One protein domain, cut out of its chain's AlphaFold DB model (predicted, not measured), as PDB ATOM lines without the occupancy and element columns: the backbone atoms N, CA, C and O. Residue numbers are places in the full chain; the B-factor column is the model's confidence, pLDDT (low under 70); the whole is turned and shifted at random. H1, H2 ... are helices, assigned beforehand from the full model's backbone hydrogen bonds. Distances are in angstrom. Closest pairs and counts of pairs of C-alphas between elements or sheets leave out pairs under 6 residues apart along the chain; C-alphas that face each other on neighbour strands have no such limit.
ATOM      1  N   SER A 166     278.596  73.338 150.246       71.19
ATOM      2  CA  SER A 166     277.175  73.707 150.265       71.19
ATOM      3  C   SER A 166     276.831  74.560 151.491       71.19
ATOM      4  O   SER A 166     276.076  75.531 151.400       71.19
ATOM      5  N   ILE A 167     277.438  74.257 152.643       72.38
ATOM      6  CA  ILE A 167     277.276  75.060 153.863       72.38
ATOM      7  C   ILE A 167     277.930  76.439 153.705       72.38
ATOM      8  O   ILE A 167     277.300  77.435 154.055       72.38
ATOM      9  N   ALA A 168     279.134  76.521 153.133       72.50
ATOM     10  CA  ALA A 168     279.804  77.793 152.861       72.50
ATOM     11  C   ALA A 168     278.986  78.676 151.901       72.50
ATOM     12  O   ALA A 168     278.702  79.825 152.221       72.50
ATOM     13  N   ALA A 169     278.471  78.112 150.803       70.88
ATOM     14  CA  ALA A 169     277.609  78.842 149.872       70.88
ATOM     15  C   ALA A 169     276.285  79.312 150.513       70.88
ATOM     16  O   ALA A 169     275.734  80.349 150.139       70.88
ATOM     17  N   ARG A 170     275.756  78.566 151.494       71.06
ATOM     18  CA  ARG A 170     274.597  79.003 152.288       71.06
ATOM     19  C   ARG A 170     274.943  80.158 153.221       71.06
ATOM     20  O   ARG A 170     274.114  81.053 153.352       71.06
ATOM     21  N   LEU A 171     276.116  80.141 153.851       75.00
ATOM     22  CA  LEU A 171     276.581  81.233 154.709       75.00
ATOM     23  C   LEU A 171     276.823  82.509 153.895       75.00
ATOM     24  O   LEU A 171     276.297  83.549 154.275       75.00
ATOM     25  N   ASP A 172     277.446  82.410 152.719       76.31
ATOM     26  CA  ASP A 172     277.627  83.554 151.812       76.31
ATOM     27  C   ASP A 172     276.285  84.175 151.400       76.31
ATOM     28  O   ASP A 172     276.124  85.393 151.348       76.31
ATOM     29  N   LYS A 173     275.273  83.334 151.147       76.12
ATOM     30  CA  LYS A 173     273.927  83.803 150.805       76.12
ATOM     31  C   LYS A 173     273.217  84.446 151.998       76.12
ATOM     32  O   LYS A 173     272.451  85.387 151.805       76.12
ATOM     33  N   ILE A 174     273.467  83.961 153.213       75.81
ATOM     34  CA  ILE A 174     272.974  84.587 154.445       75.81
ATOM     35  C   ILE A 174     273.640  85.956 154.625       75.81
ATOM     36  O   ILE A 174     272.925  86.939 154.817       75.81
ATOM     37  N   ASP A 175     274.954  86.060 154.450       77.50
ATOM     38  CA  ASP A 175     275.684  87.328 154.545       77.50
ATOM     39  C   ASP A 175     275.238  88.332 153.472       77.50
ATOM     40  O   ASP A 175     275.026  89.508 153.772       77.50
ATOM     41  N   GLU A 176     274.965  87.879 152.244       80.50
ATOM     42  CA  GLU A 176     274.384  88.722 151.193       80.50
ATOM     43  C   GLU A 176     272.985  89.231 151.587       80.50
ATOM     44  O   GLU A 176     272.657  90.402 151.371       80.50
ATOM     45  N   THR A 177     272.146  88.377 152.188       79.25
ATOM     46  CA  THR A 177     270.817  88.800 152.660       79.25
ATOM     47  C   THR A 177     270.894  89.764 153.837       79.25
ATOM     48  O   THR A 177     270.146  90.739 153.849       79.25
ATOM     49  N   ILE A 178     271.826  89.565 154.774       78.62
ATOM     50  CA  ILE A 178     272.077  90.489 155.886       78.62
ATOM     51  C   ILE A 178     272.571  91.834 155.343       78.62
ATOM     52  O   ILE A 178     272.073  92.876 155.763       78.62
ATOM     53  N   GLY A 179     273.468  91.828 154.353       83.50
ATOM     54  CA  GLY A 179     273.946  93.038 153.683       83.50
ATOM     55  C   GLY A 179     272.824  93.824 152.997       83.50
ATOM     56  O   GLY A 179     272.739  95.042 153.152       83.50
ATOM     57  N   LYS A 180     271.908  93.140 152.298       80.19
ATOM     58  CA  LYS A 180     270.722  93.774 151.688       80.19
ATOM     59  C   LYS A 180     269.773  94.351 152.732       80.19
ATOM     60  O   LYS A 180     269.261  95.451 152.545       80.19
ATOM     61  N   LEU A 181     269.557  93.636 153.834       68.62
ATOM     62  CA  LEU A 181     268.657  94.068 154.902       68.62
ATOM     63  C   LEU A 181     269.232  95.272 155.663       68.62
ATOM     64  O   LEU A 181     268.502  96.212 155.965       68.62
ATOM     65  N   ALA A 182     270.550  95.302 155.881       77.06
ATOM     66  CA  ALA A 182     271.257  96.453 156.436       77.06
ATOM     67  C   ALA A 182     271.221  97.672 155.498       77.06
ATOM     68  O   ALA A 182     271.019  98.794 155.961       77.06
ATOM     69  N   ALA A 183     271.355  97.468 154.182       79.12
ATOM     70  CA  ALA A 183     271.206  98.540 153.198       79.12
ATOM     71  C   ALA A 183     269.782  99.120 153.205       79.12
ATOM     72  O   ALA A 183     269.619 100.332 153.300       79.12
ATOM     73  N   MET A 184     268.755  98.263 153.218       74.56
ATOM     74  CA  MET A 184     267.360  98.702 153.327       74.56
ATOM     75  C   MET A 184     267.074  99.436 154.642       74.56
ATOM     76  O   MET A 184     266.336 100.417 154.646       74.56
ATOM     77  N   ALA A 185     267.651  98.994 155.761       72.38
ATOM     78  CA  ALA A 185     267.523  99.688 157.040       72.38
ATOM     79  C   ALA A 185     268.197 101.074 157.015       72.38
ATOM     80  O   ALA A 185     267.650 102.034 157.548       72.38
ATOM     81  N   ASN A 186     269.346 101.212 156.350       79.81
ATOM     82  CA  ASN A 186     269.974 102.518 156.151       79.81
ATOM     83  C   ASN A 186     269.139 103.426 155.237       79.81
ATOM     84  O   ASN A 186     268.991 104.608 155.540       79.81
ATOM     85  N   ASP A 187     268.555 102.887 154.166       74.50
ATOM     86  CA  ASP A 187     267.680 103.647 153.267       74.50
ATOM     87  C   ASP A 187     266.426 104.146 153.994       74.50
ATOM     88  O   ASP A 187     266.045 105.304 153.833       74.50
ATOM     89  N   THR A 188     265.811 103.322 154.850       69.31
ATOM     90  CA  THR A 188     264.656 103.764 155.645       69.31
ATOM     91  C   THR A 188     265.046 104.829 156.661       69.31
ATOM     92  O   THR A 188     264.336 105.822 156.776       69.31
ATOM     93  N   VAL A 189     266.187 104.698 157.345       75.88
ATOM     94  CA  VAL A 189     266.696 105.738 158.258       75.88
ATOM     95  C   VAL A 189     266.975 107.050 157.514       75.88
ATOM     96  O   VAL A 189     266.648 108.123 158.021       75.88
ATOM     97  N   LEU A 190     267.524 106.991 156.299       77.62
ATOM     98  CA  LEU A 190     267.751 108.173 155.465       77.62
ATOM     99  C   LEU A 190     266.441 108.804 154.977       77.62
ATOM    100  O   LEU A 190     266.343 110.029 154.946       77.62
ATOM    101  N   GLU A 191     265.432 108.006 154.629       70.50
ATOM    102  CA  GLU A 191     264.090 108.496 154.294       70.50
ATOM    103  C   GLU A 191     263.388 109.114 155.507       70.50
ATOM    104  O   GLU A 191     262.790 110.178 155.377       70.50
ATOM    105  N   TYR A 192     263.529 108.533 156.703       66.62
ATOM    106  CA  TYR A 192     263.050 109.154 157.942       66.62
ATOM    107  C   TYR A 192     263.749 110.487 158.204       66.62
ATOM    108  O   TYR A 192     263.074 111.463 158.501       66.62
ATOM    109  N   ALA A 193     265.067 110.572 158.009       67.69
ATOM    110  CA  ALA A 193     265.799 111.831 158.137       67.69
ATOM    111  C   ALA A 193     265.402 112.859 157.058       67.69
ATOM    112  O   ALA A 193     265.423 114.065 157.311       67.69
ATOM    113  N   ARG A 194     265.035 112.411 155.847       75.50
ATOM    114  CA  ARG A 194     264.483 113.276 154.790       75.50
ATOM    115  C   ARG A 194     263.108 113.798 155.173       75.50
ATOM    116  O   ARG A 194     262.924 115.005 155.103       75.50
ATOM    117  N   LEU A 195     262.200 112.915 155.591       65.44
ATOM    118  CA  LEU A 195     260.857 113.246 156.068       65.44
ATOM    119  C   LEU A 195     260.909 114.181 157.270       65.44
ATOM    120  O   LEU A 195     260.183 115.166 157.310       65.44
ATOM    121  N   GLU A 196     261.807 113.921 158.215       67.12
ATOM    122  CA  GLU A 196     262.058 114.807 159.342       67.12
ATOM    123  C   GLU A 196     262.465 116.189 158.826       67.12
ATOM    124  O   GLU A 196     261.794 117.161 159.134       67.12
ATOM    125  N   LYS A 197     263.459 116.300 157.939       73.62
ATOM    126  CA  LYS A 197     263.870 117.597 157.374       73.62
ATOM    127  C   LYS A 197     262.794 118.298 156.542       73.62
ATOM    128  O   LYS A 197     262.791 119.527 156.517       73.62
ATOM    129  N   THR A 198     261.917 117.573 155.849       69.38
ATOM    130  CA  THR A 198     260.824 118.183 155.078       69.38
ATOM    131  C   THR A 198     259.635 118.567 155.936       69.38
ATOM    132  O   THR A 198     258.950 119.508 155.563       69.38
ATOM    133  N   ILE A 199     259.382 117.888 157.053       64.56
ATOM    134  CA  ILE A 199     258.223 118.138 157.918       64.56
ATOM    135  C   ILE A 199     258.576 119.114 159.053       64.56
ATOM    136  O   ILE A 199     257.748 119.941 159.423       64.56
ATOM    137  N   HIS A 200     259.812 119.093 159.561       57.91
ATOM    138  CA  HIS A 200     260.279 119.945 160.664       57.91
ATOM    139  C   HIS A 200     260.071 121.462 160.460       57.91
ATOM    140  O   HIS A 200     259.764 122.128 161.443       57.91
ATOM    141  N   PRO A 201     260.164 122.035 159.240       64.81
ATOM    142  CA  PRO A 201     259.865 123.451 159.005       64.81
ATOM    143  C   PRO A 201     258.375 123.813 159.100       64.81
ATOM    144  O   PRO A 201     258.055 124.995 159.182       64.81
ATOM    145  N   TYR A 202     257.476 122.825 159.037       57.00
ATOM    146  CA  TYR A 202     256.021 123.023 159.012       57.00
ATOM    147  C   TYR A 202     255.333 122.663 160.332       57.00
ATOM    148  O   TYR A 202     254.142 122.917 160.471       57.00
ATOM    149  N   LEU A 203     256.062 122.069 161.280       59.03
ATOM    150  CA  LEU A 203     255.551 121.766 162.612       59.03
ATOM    151  C   LEU A 203     255.946 122.898 163.559       59.03
ATOM    152  O   LEU A 203     257.118 123.042 163.913       59.03
ATOM    153  N   ASP A 204     254.964 123.677 164.004       56.41
ATOM    154  CA  ASP A 204     255.173 124.633 165.088       56.41
ATOM    155  C   ASP A 204     255.649 123.879 166.339       56.41
ATOM    156  O   ASP A 204     255.195 122.772 166.639       56.41
ATOM    157  N   GLY A 205     256.581 124.466 167.099       60.28
ATOM    158  CA  GLY A 205     257.285 123.788 168.201       60.28
ATOM    159  C   GLY A 205     256.385 123.112 169.252       60.28
ATOM    160  O   GLY A 205     256.835 122.207 169.955       60.28
ATOM    161  N   GLY A 206     255.103 123.482 169.338       63.78
ATOM    162  CA  GLY A 206     254.104 122.795 170.159       63.78
ATOM    163  C   GLY A 206     253.778 121.371 169.688       63.78
ATOM    164  O   GLY A 206     253.711 120.458 170.509       63.78
ATOM    165  N   GLU A 207     253.653 121.138 168.383       66.25
ATOM    166  CA  GLU A 207     253.270 119.835 167.816       66.25
ATOM    167  C   GLU A 207     254.399 118.808 167.939       66.25
ATOM    168  O   GLU A 207     254.165 117.653 168.295       66.25
ATOM    169  N   LEU A 208     255.647 119.254 167.773       59.66
ATOM    170  CA  LEU A 208     256.840 118.454 168.067       59.66
ATOM    171  C   LEU A 208     256.908 118.044 169.543       59.66
ATOM    172  O   LEU A 208     257.332 116.933 169.862       59.66
ATOM    173  N   THR A 209     256.457 118.915 170.448       64.88
ATOM    174  CA  THR A 209     256.413 118.616 171.884       64.88
ATOM    175  C   THR A 209     255.348 117.561 172.194       64.88
ATOM    176  O   THR A 209     255.600 116.650 172.982       64.88
ATOM    177  N   ILE A 210     254.192 117.622 171.523       68.44
ATOM    178  CA  ILE A 210     253.113 116.630 171.649       68.44
ATOM    179  C   ILE A 210     253.551 115.272 171.089       68.44
ATOM    180  O   ILE A 210     253.396 114.258 171.767       68.44
ATOM    181  N   MET A 211     254.156 115.236 169.897       63.56
ATOM    182  CA  MET A 211     254.667 113.988 169.314       63.56
ATOM    183  C   MET A 211     255.750 113.355 170.187       63.56
ATOM    184  O   MET A 211     255.760 112.140 170.380       63.56
ATOM    185  N   ARG A 212     256.627 114.171 170.782       73.19
ATOM    186  CA  ARG A 212     257.648 113.694 171.720       73.19
ATOM    187  C   ARG A 212     257.030 113.130 172.999       73.19
ATOM    188  O   ARG A 212     257.414 112.043 173.415       73.19
ATOM    189  N   ALA A 213     256.025 113.801 173.562       68.19
ATOM    190  CA  ALA A 213     255.289 113.305 174.722       68.19
ATOM    191  C   ALA A 213     254.566 111.976 174.432       68.19
ATOM    192  O   ALA A 213     254.531 111.088 175.284       68.19
ATOM    193  N   GLN A 214     254.025 111.801 173.223       70.69
ATOM    194  CA  GLN A 214     253.411 110.539 172.805       70.69
ATOM    195  C   GLN A 214     254.443 109.423 172.612       70.69
ATOM    196  O   GLN A 214     254.215 108.306 173.075       70.69
ATOM    197  N   LEU A 215     255.595 109.716 172.004       72.06
ATOM    198  CA  LEU A 215     256.708 108.768 171.881       72.06
ATOM    199  C   LEU A 215     257.255 108.339 173.247       72.06
ATOM    200  O   LEU A 215     257.515 107.154 173.455       72.06
ATOM    201  N   ASP A 216     257.374 109.263 174.197       74.81
ATOM    202  CA  ASP A 216     257.794 108.957 175.566       74.81
ATOM    203  C   ASP A 216     256.757 108.088 176.298       74.81
ATOM    204  O   ASP A 216     257.132 107.143 176.994       74.81
ATOM    205  N   ASN A 217     255.460 108.331 176.082       77.12
ATOM    206  CA  ASN A 217     254.388 107.496 176.628       77.12
ATOM    207  C   ASN A 217     254.409 106.072 176.037       77.12
ATOM    208  O   ASN A 217     254.326 105.087 176.768       77.12
ATOM    209  N   ILE A 218     254.609 105.942 174.722       69.94
ATOM    210  CA  ILE A 218     254.753 104.642 174.048       69.94
ATOM    211  C   ILE A 218     255.987 103.901 174.568       69.94
ATOM    212  O   ILE A 218     255.904 102.723 174.909       69.94
ATOM    213  N   ASN A 219     257.121 104.588 174.701       71.62
ATOM    214  CA  ASN A 219     258.337 104.006 175.261       71.62
ATOM    215  C   ASN A 219     258.149 103.562 176.717       71.62
ATOM    216  O   ASN A 219     258.688 102.528 177.116       71.62
ATOM    217  N   HIS A 220     257.370 104.304 177.507       76.62
ATOM    218  CA  HIS A 220     257.024 103.921 178.873       76.62
ATOM    219  C   HIS A 220     256.161 102.653 178.907       76.62
ATOM    220  O   HIS A 220     256.502 101.715 179.628       76.62
ATOM    221  N   LEU A 221     255.120 102.578 178.071       75.94
ATOM    222  CA  LEU A 221     254.260 101.397 177.928       75.94
ATOM    223  C   LEU A 221     255.030 100.172 177.414       75.94
ATOM    224  O   LEU A 221     254.803  99.049 177.865       75.94
ATOM    225  N   LEU A 222     255.968 100.361 176.488       63.91
ATOM    226  CA  LEU A 222     256.820  99.277 176.004       63.91
ATOM    227  C   LEU A 222     257.772  98.793 177.096       63.91
ATOM    228  O   LEU A 222     257.970  97.593 177.242       63.91
ATOM    229  N   LYS A 223     258.310  99.695 177.917       85.50
ATOM    230  CA  LYS A 223     259.192  99.331 179.031       85.50
ATOM    231  C   LYS A 223     258.444  98.661 180.187       85.50
ATOM    232  O   LYS A 223     259.017  97.791 180.838       85.50
ATOM    233  N   SER A 224     257.188  99.037 180.437       79.56
ATOM    234  CA  SER A 224     256.351  98.408 181.467       79.56
ATOM    235  C   SER A 224     255.921  96.994 181.077       79.56
ATOM    236  O   SER A 224     255.894  96.115 181.931       79.56
ATOM    237  N   ASN A 225     255.614  96.763 179.796       69.69
ATOM    238  CA  ASN A 225     255.196  95.451 179.296       69.69
ATOM    239  C   ASN A 225     256.381  94.549 178.909       69.69
ATOM    240  O   ASN A 225     256.272  93.327 178.973       69.69
ATOM    241  N   PHE A 226     257.527  95.134 178.547       75.69
ATOM    242  CA  PHE A 226     258.734  94.416 178.142       75.69
ATOM    243  C   PHE A 226     259.962  94.972 178.887       75.69
ATOM    244  O   PHE A 226     260.646  95.865 178.380       75.69
TER     245      PHE A 226
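This is residues 166 to 226 of the 621 residues of an uncharacterized protein of Anopheles farauti (UniProt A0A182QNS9). Two long helices joined by a tight link make an open, flat V, with H1 as the longer arm and H2 as the shorter one, folding back from the link with an empty space between the arms. The printed part has 61 residues with two named helices, H1 then H2, no named strand, and is all helix. It is extended, with a radius of gyration of the C-alphas of 18.7 A and spans of 57 by 33 by 5 A.

H1, residues 166 to 199, is the longest helix and runs 48.9 A from C-alpha 166 at (277.175, 73.707, 150.265) to C-alpha 199 at (258.223, 118.138, 157.918). H2, residues 205 to 225, measures 30.5 A and ends with C-alpha 225 at (255.196, 95.451, 179.296).

H1 and H2 are apart, with no C-alpha of the one within 8 A of the other. The link between them has 5 residues and is tight. In H1 and H2 every O i to N i+4 pair is within hydrogen-bond range.

The C-alphas farthest apart, those of Ser 166 and Gly 206, are 57.8 A apart. The printed part has no cut. The mean pLDDT of the printed part is 71.4, and 24 residues are under 70, among them residues 198 to 211.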